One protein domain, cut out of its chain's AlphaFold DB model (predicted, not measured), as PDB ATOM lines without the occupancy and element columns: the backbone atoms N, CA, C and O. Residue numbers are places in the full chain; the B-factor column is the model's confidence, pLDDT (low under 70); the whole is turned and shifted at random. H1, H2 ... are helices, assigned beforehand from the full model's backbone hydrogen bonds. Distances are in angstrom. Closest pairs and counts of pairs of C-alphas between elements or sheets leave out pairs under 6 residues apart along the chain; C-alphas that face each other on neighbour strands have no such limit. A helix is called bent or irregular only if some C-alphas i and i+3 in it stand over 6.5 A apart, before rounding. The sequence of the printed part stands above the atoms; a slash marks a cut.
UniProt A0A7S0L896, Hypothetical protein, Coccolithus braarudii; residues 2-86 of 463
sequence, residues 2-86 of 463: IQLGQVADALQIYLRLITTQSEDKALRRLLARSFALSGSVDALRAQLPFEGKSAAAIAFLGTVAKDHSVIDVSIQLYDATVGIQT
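This is residues 2 to 86 of the 463 residues of the protein "Hypothetical protein" of Coccolithus braarudii (UniProt A0A7S0L896). What shape does the domain have? Two helical hairpins, H1 with H2 and H4 with H5, are set crosswise: the last turns of H4, at the closed end of the second hairpin, meet the side of H2. The short helix H3 lies between them along the chain and packs on the first part of H1. What is it made of, and how large is it? The printed part has 85 residues with five named helices, H1 to H5 in order, and no named strand; its class is all helix. It is compact, with a radius of gyration of the C-alphas of 11.7 A and spans of 37 by 26 by 22 A.

How does H1, residues 7 to 18, stand to the next two helices? It forms a hairpin with H2, residues 25 to 35: they touch, closest at the C-alphas of Tyr 14 and Leu 31, 5.9 A apart, and run opposite ways at a shallow tilt of 27 degrees. With residues 7 to 11 alone, H1 touches H3, residues 40 to 45, at a steep tilt of 64 degrees; their closest C-alphas, Ala 8 and Ala 43, are 5.3 A apart. Where does H4, residues 52 to 67, meet H2? H4 touches it with residues 64 to 65 alone, about perpendicular at 77 degrees, and the closest C-alphas, Ala 32 and Ala 65, are 5.1 A apart. How does H5, residues 71 to 84, stand? It forms a hairpin with H4: they touch, closest at the C-alphas of Gly 62 and Ser 74, 4.3 A apart, and run opposite ways at a shallow tilt of 20 degrees. H1 is apart from H4 and from H5. What do the N and O atoms show? In H2, H3 and H5 every O i to N i+4 pair is within hydrogen-bond range; in H1 7 of 8 are, in H4 10 of 12.

Where does H1 begin? Its C-alpha 7 is at (175.380, 255.196, 240.651), and it is 16.0 A long from first to last C-alpha. How long are the helices after it? H2 measures 15.3 A, H3 8.6 A, H4 24.9 A and H5 20.0 A. H4 is irregular: C-alphas 53 and 56 are 7.2 A apart. Where does H5 end? C-alpha 84 is at (197.850, 245.068, 244.312).

How far does it reach? The two C-alphas farthest apart, those of Leu 4 and Thr 86, are 37.9 A apart. Is it unbroken, and are its links long? The printed part has no cut. The links H2 to H3 and H4 to H5 are tight, and H1 to H2 and H3 to H4 are short. How confident is the model? The mean pLDDT of the printed part is 94.1, and no printed residue is under 70.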
ATOM      1  N   ILE A   2     172.660 260.867 242.182       84.94
ATOM      2  CA  ILE A   2     172.535 260.201 243.510       84.94
ATOM      3  C   ILE A   2     171.073 260.020 243.951       84.94
ATOM      4  O   ILE A   2     170.656 258.904 244.234       84.94
ATOM      5  N   GLN A   3     170.274 261.094 243.952       88.00
ATOM      6  CA  GLN A   3     168.848 261.031 244.326       88.00
ATOM      7  C   GLN A   3     168.011 260.135 243.398       88.00
ATOM      8  O   GLN A   3     166.956 259.661 243.796       88.00
ATOM      9  N   LEU A   4     168.486 259.905 242.170       89.31
ATOM     10  CA  LEU A   4     167.833 259.065 241.164       89.31
ATOM     11  C   LEU A   4     168.373 257.622 241.166       89.31
ATOM     12  O   LEU A   4     168.013 256.846 240.290       89.31
ATOM     13  N   GLY A   5     169.279 257.268 242.088       87.00
ATOM     14  CA  GLY A   5     169.905 255.939 242.146       87.00
ATOM     15  C   GLY A   5     170.874 255.625 240.997       87.00
ATOM     16  O   GLY A   5     171.323 254.491 240.863       87.00
ATOM     17  N   GLN A   6     171.233 256.610 240.169       90.94
ATOM     18  CA  GLN A   6     172.126 256.435 239.017       90.94
ATOM     19  C   GLN A   6     173.595 256.437 239.465       90.94
ATOM     20  O   GLN A   6     174.297 257.447 239.348       90.94
ATOM     21  N   VAL A   7     174.047 255.318 240.037       92.50
ATOM     22  CA  VAL A   7     175.380 255.196 240.651       92.50
ATOM     23  C   VAL A   7     176.523 255.315 239.637       92.50
ATOM     24  O   VAL A   7     177.483 256.036 239.896       92.50
ATOM     25  N   ALA A   8     176.404 254.690 238.461       91.62
ATOM     26  CA  ALA A   8     177.443 254.727 237.430       91.62
ATOM     27  C   ALA A   8     177.677 256.155 236.907       91.62
ATOM     28  O   ALA A   8     178.813 256.633 236.909       91.62
ATOM     29  N   ASP A   9     176.596 256.861 236.563       92.56
ATOM     30  CA  ASP A   9     176.655 258.249 236.093       92.56
ATOM     31  C   ASP A   9     177.211 259.184 237.177       92.56
ATOM     32  O   ASP A   9     178.019 260.069 236.894       92.56
ATOM     33  N   ALA A  10     176.805 258.983 238.438       92.94
ATOM     34  CA  ALA A  10     177.325 259.752 239.567       92.94
ATOM     35  C   ALA A  10     178.843 259.576 239.709       92.94
ATOM     36  O   ALA A  10     179.574 260.565 239.755       92.94
ATOM     37  N   LEU A  11     179.318 258.327 239.740       93.44
ATOM     38  CA  LEU A  11     180.742 258.016 239.858       93.44
ATOM     39  C   LEU A  11     181.542 258.589 238.687       93.44
ATOM     40  O   LEU A  11     182.591 259.180 238.915       93.44
ATOM     41  N   GLN A  12     181.017 258.530 237.461       92.75
ATOM     42  CA  GLN A  12     181.702 259.078 236.288       92.75
ATOM     43  C   GLN A  12     181.932 260.583 236.389       92.75
ATOM     44  O   GLN A  12     182.998 261.079 236.021       92.75
ATOM     45  N   ILE A  13     180.947 261.315 236.905       93.75
ATOM     46  CA  ILE A  13     181.065 262.755 237.128       93.75
ATOM     47  C   ILE A  13     182.063 263.027 238.256       93.75
ATOM     48  O   ILE A  13     183.012 263.791 238.076       93.75
ATOM     49  N   TYR A  14     181.883 262.394 239.416       94.69
ATOM     50  CA  TYR A  14     182.678 262.719 240.599       94.69
ATOM     51  C   TYR A  14     184.135 262.263 240.497       94.69
ATOM     52  O   TYR A  14     185.014 262.996 240.945       94.69
ATOM     53  N   LEU A  15     184.424 261.129 239.851       93.25
ATOM     54  CA  LEU A  15     185.800 260.681 239.605       93.25
ATOM     55  C   LEU A  15     186.556 261.626 238.661       93.25
ATOM     56  O   LEU A  15     187.752 261.823 238.833       93.25
ATOM     57  N   ARG A  16     185.877 262.265 237.699       93.44
ATOM     58  CA  ARG A  16     186.494 263.306 236.856       93.44
ATOM     59  C   ARG A  16     186.708 264.618 237.604       93.44
ATOM     60  O   ARG A  16     187.692 265.310 237.371       93.44
ATOM     61  N   LEU A  17     185.787 264.991 238.488       94.31
ATOM     62  CA  LEU A  17     185.930 266.222 239.265       94.31
ATOM     63  C   LEU A  17     187.051 266.092 240.305       94.31
ATOM     64  O   LEU A  17     187.876 267.000 240.434       94.31
ATOM     65  N   ILE A  18     187.140 264.945 240.989       93.38
ATOM     66  CA  ILE A  18     188.081 264.747 242.099       93.38
ATOM     67  C   ILE A  18     189.547 264.757 241.649       93.38
ATOM     68  O   ILE A  18     190.414 265.103 242.444       93.38
ATOM     69  N   THR A  19     189.842 264.475 240.374       91.06
ATOM     70  CA  THR A  19     191.206 264.601 239.825       91.06
ATOM     71  C   THR A  19     191.688 266.047 239.721       91.06
ATOM     72  O   THR A  19     192.888 266.278 239.630       91.06
ATOM     73  N   THR A  20     190.772 267.020 239.715       93.50
ATOM     74  CA  THR A  20     191.102 268.458 239.634       93.50
ATOM     75  C   THR A  20     190.822 269.213 240.929       93.50
ATOM     76  O   THR A  20     191.384 270.280 241.150       93.50
ATOM     77  N   GLN A  21     189.958 268.670 241.790       94.38
ATOM     78  CA  GLN A  21     189.470 269.316 243.011       94.38
ATOM     79  C   GLN A  21     189.565 268.355 244.201       94.38
ATOM     80  O   GLN A  21     188.617 268.197 244.969       94.38
ATOM     81  N   SER A  22     190.707 267.673 244.340       91.44
ATOM     82  CA  SER A  22     190.880 266.604 245.328       91.44
ATOM     83  C   SER A  22     190.621 267.068 246.755       91.44
ATOM     84  O   SER A  22     190.139 266.266 247.540       91.44
ATOM     85  N   GLU A  23     190.896 268.329 247.100       93.56
ATOM     86  CA  GLU A  23     190.741 268.882 248.456       93.56
ATOM     87  C   GLU A  23     189.343 269.448 248.763       93.56
ATOM     88  O   GLU A  23     189.084 269.875 249.893       93.56
ATOM     89  N   ASP A  24     188.414 269.436 247.800       95.81
ATOM     90  CA  ASP A  24     187.052 269.919 248.028       95.81
ATOM     91  C   ASP A  24     186.267 268.939 248.923       95.81
ATOM     92  O   ASP A  24     185.911 267.818 248.542       95.81
ATOM     93  N   LYS A  25     185.961 269.391 250.144       93.69
ATOM     94  CA  LYS A  25     185.235 268.611 251.157       93.69
ATOM     95  C   LYS A  25     183.791 268.303 250.756       93.69
ATOM     96  O   LYS A  25     183.286 267.236 251.097       93.69
ATOM     97  N   ALA A  26     183.111 269.216 250.065       94.50
ATOM     98  CA  ALA A  26     181.745 268.990 249.601       94.50
ATOM     99  C   ALA A  26     181.728 267.947 248.478       94.50
ATOM    100  O   ALA A  26     180.879 267.053 248.481       94.50
ATOM    101  N   LEU A  27     182.708 268.006 247.572       95.69
ATOM    102  CA  LEU A  27     182.887 267.011 246.521       95.69
ATOM    103  C   LEU A  27     183.202 265.624 247.095       95.69
ATOM    104  O   LEU A  27     182.532 264.659 246.724       95.69
ATOM    105  N   ARG A  28     184.152 265.512 248.037       96.31
ATOM    106  CA  ARG A  28     184.457 264.245 248.734       96.31
ATOM    107  C   ARG A  28     183.219 263.659 249.409       96.31
ATOM    108  O   ARG A  28     182.949 262.469 249.263       96.31
ATOM    109  N   ARG A  29     182.414 264.501 250.064       95.25
ATOM    110  CA  ARG A  29     181.157 264.089 250.701       95.25
ATOM    111  C   ARG A  29     180.139 263.551 249.694       95.25
ATOM    112  O   ARG A  29     179.494 262.537 249.952       95.25
ATOM    113  N   LEU A  30     179.977 264.209 248.544       94.94
ATOM    114  CA  LEU A  30     179.081 263.748 247.476       94.94
ATOM    115  C   LEU A  30     179.572 262.443 246.837       94.94
ATOM    116  O   LEU A  30     178.773 261.531 246.623       94.94
ATOM    117  N   LEU A  31     180.879 262.325 246.601       95.94
ATOM    118  CA  LEU A  31     181.504 261.097 246.116       95.94
ATOM    119  C   LEU A  31     181.275 259.943 247.102       95.94
ATOM    120  O   LEU A  31     180.782 258.891 246.700       95.94
ATOM    121  N   ALA A  32     181.502 260.152 248.398       95.81
ATOM    122  CA  ALA A  32     181.219 259.140 249.411       95.81
ATOM    123  C   ALA A  32     179.735 258.741 249.456       95.81
ATOM    124  O   ALA A  32     179.413 257.556 249.510       95.81
ATOM    125  N   ARG A  33     178.801 259.692 249.326       94.12
ATOM    126  CA  ARG A  33     177.365 259.372 249.214       94.12
ATOM    127  C   ARG A  33     177.045 258.483 248.012       94.12
ATOM    128  O   ARG A  33     176.135 257.667 248.104       94.12
ATOM    129  N   SER A  34     177.780 258.611 246.906       95.38
ATOM    130  CA  SER A  34     177.622 257.699 245.766       95.38
ATOM    131  C   SER A  34     178.131 256.283 246.071       95.38
ATOM    132  O   SER A  34     177.531 255.317 245.608       95.38
ATOM    133  N   PHE A  35     179.155 256.142 246.921       95.38
ATOM    134  CA  PHE A  35     179.624 254.837 247.401       95.38
ATOM    135  C   PHE A  35     178.606 254.121 248.291       95.38
ATOM    136  O   PHE A  35     178.557 252.895 248.275       95.38
ATOM    137  N   ALA A  36     177.762 254.856 249.015       91.50
ATOM    138  CA  ALA A  36     176.710 254.272 249.847       91.50
ATOM    139  C   ALA A  36     175.552 253.636 249.041       91.50
ATOM    140  O   ALA A  36     174.704 252.961 249.623       91.50
ATOM    141  N   LEU A  37     175.493 253.842 247.720       92.19
ATOM    142  CA  LEU A  37     174.495 253.219 246.849       92.19
ATOM    143  C   LEU A  37     174.858 251.758 246.535       92.19
ATOM    144  O   LEU A  37     176.029 251.402 246.404       92.19
ATOM    145  N   SER A  38     173.847 250.906 246.356       90.62
ATOM    146  CA  SER A  38     174.041 249.503 245.971       90.62
ATOM    147  C   SER A  38     174.755 249.373 244.617       90.62
ATOM    148  O   SER A  38     174.462 250.114 243.681       90.62
ATOM    149  N   GLY A  39     175.686 248.419 244.507       91.12
ATOM    150  CA  GLY A  39     176.466 248.180 243.283       91.12
ATOM    151  C   GLY A  39     177.562 249.218 243.000       91.12
ATOM    152  O   GLY A  39     178.159 249.199 241.925       91.12
ATOM    153  N   SER A  40     177.853 250.123 243.941       93.62
ATOM    154  CA  SER A  40     178.847 251.190 243.763       93.62
ATOM    155  C   SER A  40     180.264 250.683 243.494       93.62
ATOM    156  O   SER A  40     180.961 251.261 242.666       93.62
ATOM    157  N   VAL A  41     180.690 249.595 244.144       93.12
ATOM    158  CA  VAL A  41     182.031 249.016 243.955       93.12
ATOM    159  C   VAL A  41     182.186 248.417 242.558       93.12
ATOM    160  O   VAL A  41     183.208 248.642 241.913       93.12
ATOM    161  N   ASP A  42     181.168 247.722 242.051       93.12
ATOM    162  CA  ASP A  42     181.187 247.178 240.688       93.12
ATOM    163  C   ASP A  42     181.179 248.302 239.646       93.12
ATOM    164  O   ASP A  42     181.967 248.290 238.698       93.12
ATOM    165  N   ALA A  43     180.354 249.331 239.863       93.69
ATOM    166  CA  ALA A  43     180.334 250.521 239.022       93.69
ATOM    167  C   ALA A  43     181.673 251.281 239.056       93.69
ATOM    168  O   ALA A  43     182.101 251.812 238.031       93.69
ATOM    169  N   LEU A  44     182.355 251.309 240.205       94.62
ATOM    170  CA  LEU A  44     183.690 251.887 240.335       94.62
ATOM    171  C   LEU A  44     184.730 251.057 239.575       94.62
ATOM    172  O   LEU A  44     185.512 251.635 238.826       94.62
ATOM    173  N   ARG A  45     184.712 249.723 239.695       93.00
ATOM    174  CA  ARG A  45     185.615 248.820 238.955       93.00
ATOM    175  C   ARG A  45     185.480 248.958 237.442       93.00
ATOM    176  O   ARG A  45     186.477 248.871 236.733       93.00
ATOM    177  N   ALA A  46     184.267 249.213 236.949       92.00
ATOM    178  CA  ALA A  46     184.025 249.464 235.529       92.00
ATOM    179  C   ALA A  46     184.684 250.761 235.018       92.00
ATOM    180  O   ALA A  46     184.919 250.897 233.820       92.00
ATOM    181  N   GLN A  47     184.978 251.716 235.907       90.38
ATOM    182  CA  GLN A  47     185.582 253.010 235.560       90.38
ATOM    183  C   GLN A  47     187.064 253.108 235.932       90.38
ATOM    184  O   GLN A  47     187.814 253.841 235.289       90.38
ATOM    185  N   LEU A  48     187.480 252.379 236.965       90.75
ATOM    186  CA  LEU A  48     188.836 252.322 237.486       90.75
ATOM    187  C   LEU A  48     189.208 250.848 237.716       90.75
ATOM    188  O   LEU A  48     188.780 250.271 238.717       90.75
ATOM    189  N   PRO A  49     190.001 250.232 236.820       89.56
ATOM    190  CA  PRO A  49     190.468 248.860 236.993       89.56
ATOM    191  C   PRO A  49     191.272 248.692 238.288       89.56
ATOM    192  O   PRO A  49     192.148 249.506 238.579       89.56
ATOM    193  N   PHE A  50     190.998 247.633 239.057       91.88
ATOM    194  CA  PHE A  50     191.683 247.339 240.327       91.88
ATOM    195  C   PHE A  50     192.976 246.553 240.099       91.88
ATOM    196  O   PHE A  50     193.131 245.421 240.549       91.88
ATOM    197  N   GLU A  51     193.906 247.158 239.370       89.56
ATOM    198  CA  GLU A  51     195.170 246.529 238.993       89.56
ATOM    199  C   GLU A  51     196.312 247.539 238.831       89.56
ATOM    200  O   GLU A  51     196.105 248.739 238.607       89.56
ATOM    201  N   GLY A  52     197.546 247.040 238.935       85.38
ATOM    202  CA  GLY A  52     198.767 247.770 238.604       85.38
ATOM    203  C   GLY A  52     198.886 249.143 239.274       85.38
ATOM    204  O   GLY A  52     199.033 249.259 240.488       85.38
ATOM    205  N   LYS A  53     198.865 250.207 238.465       86.94
ATOM    206  CA  LYS A  53     199.154 251.589 238.898       86.94
ATOM    207  C   LYS A  53     197.979 252.295 239.591       86.94
ATOM    208  O   LYS A  53     198.144 253.416 240.059       86.94
ATOM    209  N   SER A  54     196.805 251.667 239.661       92.38
ATOM    210  CA  SER A  54     195.595 252.259 240.253       92.38
ATOM    211  C   SER A  54     195.584 252.273 241.788       92.38
ATOM    212  O   SER A  54     194.765 252.981 242.371       92.38
ATOM    213  N   ALA A  55     196.489 251.541 242.453       94.94
ATOM    214  CA  ALA A  55     196.455 251.340 243.904       94.94
ATOM    215  C   ALA A  55     196.401 252.653 244.707       94.94
ATOM    216  O   ALA A  55     195.599 252.773 245.627       94.94
ATOM    217  N   ALA A  56     197.166 253.675 244.310       95.44
ATOM    218  CA  ALA A  56     197.137 254.980 244.975       95.44
ATOM    219  C   ALA A  56     195.777 255.686 244.850       95.44
ATOM    220  O   ALA A  56     195.280 256.247 245.825       95.44
ATOM    221  N   ALA A  57     195.145 255.615 243.673       95.50
ATOM    222  CA  ALA A  57     193.817 256.181 243.459       95.50
ATOM    223  C   ALA A  57     192.759 255.429 244.280       95.50
ATOM    224  O   ALA A  57     191.933 256.053 244.936       95.50
ATOM    225  N   ILE A  58     192.818 254.096 244.304       97.25
ATOM    226  CA  ILE A  58     191.891 253.264 245.083       97.25
ATOM    227  C   ILE A  58     192.050 253.540 246.585       97.25
ATOM    228  O   ILE A  58     191.048 253.718 247.274       97.25
ATOM    229  N   ALA A  59     193.285 253.653 247.085       97.44
ATOM    230  CA  ALA A  59     193.562 253.980 248.483       97.44
ATOM    231  C   ALA A  59     192.996 255.358 248.855       97.44
ATOM    232  O   ALA A  59     192.364 255.506 249.898       97.44
ATOM    233  N   PHE A  60     193.154 256.351 247.975       97.38
ATOM    234  CA  PHE A  60     192.563 257.675 248.158       97.38
ATOM    235  C   PHE A  60     191.027 257.622 248.232       97.38
ATOM    236  O   PHE A  60     190.433 258.214 249.133       97.38
ATOM    237  N   LEU A  61     190.372 256.873 247.339       97.69
ATOM    238  CA  LEU A  61     188.918 256.677 247.389       97.69
ATOM    239  C   LEU A  61     188.488 255.926 248.663       97.69
ATOM    240  O   LEU A  61     187.442 256.240 249.229       97.69
ATOM    241  N   GLY A  62     189.317 254.997 249.151       98.06
ATOM    242  CA  GLY A  62     189.162 254.333 250.447       98.06
ATOM    243  C   GLY A  62     189.165 255.318 251.614       98.06
ATOM    244  O   GLY A  62     188.282 255.242 252.473       98.06
ATOM    245  N   THR A  63     190.086 256.288 251.618       97.69
ATOM    246  CA  THR A  63     190.101 257.394 252.590       97.69
ATOM    247  C   THR A  63     188.827 258.231 252.504       97.69
ATOM    248  O   THR A  63     188.199 258.484 253.528       97.69
ATOM    249  N   VAL A  64     188.389 258.609 251.297       97.69
ATOM    250  CA  VAL A  64     187.152 259.389 251.107       97.69
ATOM    251  C   VAL A  64     185.927 258.637 251.635       97.69
ATOM    252  O   VAL A  64     185.087 259.223 252.318       97.69
ATOM    253  N   ALA A  65     185.828 257.336 251.353       97.88
ATOM    254  CA  ALA A  65     184.759 256.486 251.866       97.88
ATOM    255  C   ALA A  65     184.801 256.392 253.400       97.88
ATOM    256  O   ALA A  65     183.770 256.563 254.052       97.88
ATOM    257  N   LYS A  66     185.997 256.180 253.974       97.75
ATOM    258  CA  LYS A  66     186.229 256.130 255.424       97.75
ATOM    259  C   LYS A  66     185.747 257.411 256.088       97.75
ATOM    260  O   LYS A  66     184.893 257.338 256.960       97.75
ATOM    261  N   ASP A  67     186.249 258.564 255.647       96.50
ATOM    262  CA  ASP A  67     186.008 259.867 256.279       96.50
ATOM    263  C   ASP A  67     184.517 260.230 256.357       96.50
ATOM    264  O   ASP A  67     184.116 260.984 257.241       96.50
ATOM    265  N   HIS A  68     183.689 259.647 255.488       96.81
ATOM    266  CA  HIS A  68     182.238 259.833 255.452       96.81
ATOM    267  C   HIS A  68     181.443 258.580 255.862       96.81
ATOM    268  O   HIS A  68     180.307 258.385 255.427       96.81
ATOM    269  N   SER A  69     182.028 257.729 256.711       96.50
ATOM    270  CA  SER A  69     181.378 256.567 257.338       96.50
ATOM    271  C   SER A  69     180.877 255.483 256.378       96.50
ATOM    272  O   SER A  69     180.073 254.635 256.764       96.50
ATOM    273  N   VAL A  70     181.375 255.436 255.140       97.19
ATOM    274  CA  VAL A  70     181.075 254.360 254.181       97.19
ATOM    275  C   VAL A  70     182.091 253.227 254.363       97.19
ATOM    276  O   VAL A  70     182.916 252.934 253.494       97.19
ATOM    277  N   ILE A  71     182.063 252.624 255.554       97.38
ATOM    278  CA  ILE A  71     183.140 251.760 256.058       97.38
ATOM    279  C   ILE A  71     183.286 250.475 255.240       97.38
ATOM    280  O   ILE A  71     184.398 250.142 254.845       97.38
ATOM    281  N   ASP A  72     182.193 249.796 254.886       96.50
ATOM    282  CA  ASP A  72     182.269 248.554 254.099       96.50
ATOM    283  C   ASP A  72     182.876 248.753 252.703       96.50
ATOM    284  O   ASP A  72     183.582 247.876 252.202       96.50
ATOM    285  N   VAL A  73     182.632 249.905 252.068       97.56
ATOM    286  CA  VAL A  73     183.281 250.235 250.791       97.56
ATOM    287  C   VAL A  73     184.753 250.539 251.022       97.56
ATOM    288  O   VAL A  73     185.593 250.002 250.311       97.56
ATOM    289  N   SER A  74     185.087 251.328 252.046       98.44
ATOM    290  CA  SER A  74     186.480 251.601 252.408       98.44
ATOM    291  C   SER A  74     187.276 250.305 252.642       98.44
ATOM    292  O   SER A  74     188.350 250.138 252.067       98.44
ATOM    293  N   ILE A  75     186.704 249.333 253.367       98.38
ATOM    294  CA  ILE A  75     187.276 247.991 253.574       98.38
ATOM    295  C   ILE A  75     187.560 247.299 252.237       98.38
ATOM    296  O   ILE A  75     188.649 246.761 252.063       98.38
ATOM    297  N   GLN A  76     186.608 247.293 251.299       97.50
ATOM    298  CA  GLN A  76     186.780 246.648 249.988       97.50
ATOM    299  C   GLN A  76     187.855 247.325 249.132       97.50
ATOM    300  O   GLN A  76     188.590 246.648 248.414       97.50
ATOM    301  N   LEU A  77     187.954 248.654 249.200       98.00
ATOM    302  CA  LEU A  77     188.965 249.408 248.463       98.00
ATOM    303  C   LEU A  77     190.366 249.137 249.019       98.00
ATOM    304  O   LEU A  77     191.278 248.875 248.239       98.00
ATOM    305  N   TYR A  78     190.536 249.124 250.342       98.31
ATOM    306  CA  TYR A  78     191.830 248.811 250.953       98.31
ATOM    307  C   TYR A  78     192.234 247.334 250.838       98.31
ATOM    308  O   TYR A  78     193.411 247.034 250.665       98.31
ATOM    309  N   ASP A  79     191.272 246.410 250.853       97.62
ATOM    310  CA  ASP A  79     191.521 244.996 250.542       97.62
ATOM    311  C   ASP A  79     192.120 244.849 249.133       97.62
ATOM    312  O   ASP A  79     193.149 244.198 248.937       97.62
ATOM    313  N   ALA A  80     191.541 245.556 248.154       96.50
ATOM    314  CA  ALA A  80     192.074 245.598 246.799       96.50
ATOM    315  C   ALA A  80     193.465 246.254 246.735       96.50
ATOM    316  O   ALA A  80     194.343 245.737 246.044       96.50
ATOM    317  N   THR A  81     193.709 247.363 247.447       96.81
ATOM    318  CA  THR A  81     195.014 248.049 247.380       96.81
ATOM    319  C   THR A  81     196.153 247.220 247.949       96.81
ATOM    320  O   THR A  81     197.221 247.172 247.337       96.81
ATOM    321  N   VAL A  82     195.930 246.526 249.067       96.62
ATOM    322  CA  VAL A  82     196.920 245.612 249.652       96.62
ATOM    323  C   VAL A  82     197.146 244.401 248.746       96.62
ATOM    324  O   VAL A  82     198.284 243.960 248.608       96.62
ATOM    325  N   GLY A  83     196.107 243.908 248.062       94.62
ATOM    326  CA  GLY A  83     196.247 242.856 247.050       94.62
ATOM    327  C   GLY A  83     197.107 243.265 245.844       94.62
ATOM    328  O   GLY A  83     197.847 242.440 245.313       94.62
ATOM    329  N   ILE A  84     197.053 244.536 245.431       95.19
ATOM    330  CA  ILE A  84     197.850 245.068 244.312       95.19
ATOM    331  C   ILE A  84     199.290 245.388 244.746       95.19
ATOM    332  O   ILE A  84     200.231 245.139 243.992       95.19
ATOM    333  N   GLN A  85     199.479 245.957 245.941       95.06
ATOM    334  CA  GLN A  85     200.785 246.367 246.469       95.06
ATOM    335  C   GLN A  85     201.019 245.815 247.879       95.06
ATOM    336  O   GLN A  85     201.000 246.545 248.870       95.06
ATOM    337  N   THR A  86     201.321 244.519 247.956       94.25
ATOM    338  CA  THR A  86     201.549 243.785 249.215       94.25
ATOM    339  C   THR A  86     202.727 244.310 250.043       94.25
ATOM    340  O   THR A  86     202.799 244.065 251.247       94.25
TER     341      THR A  86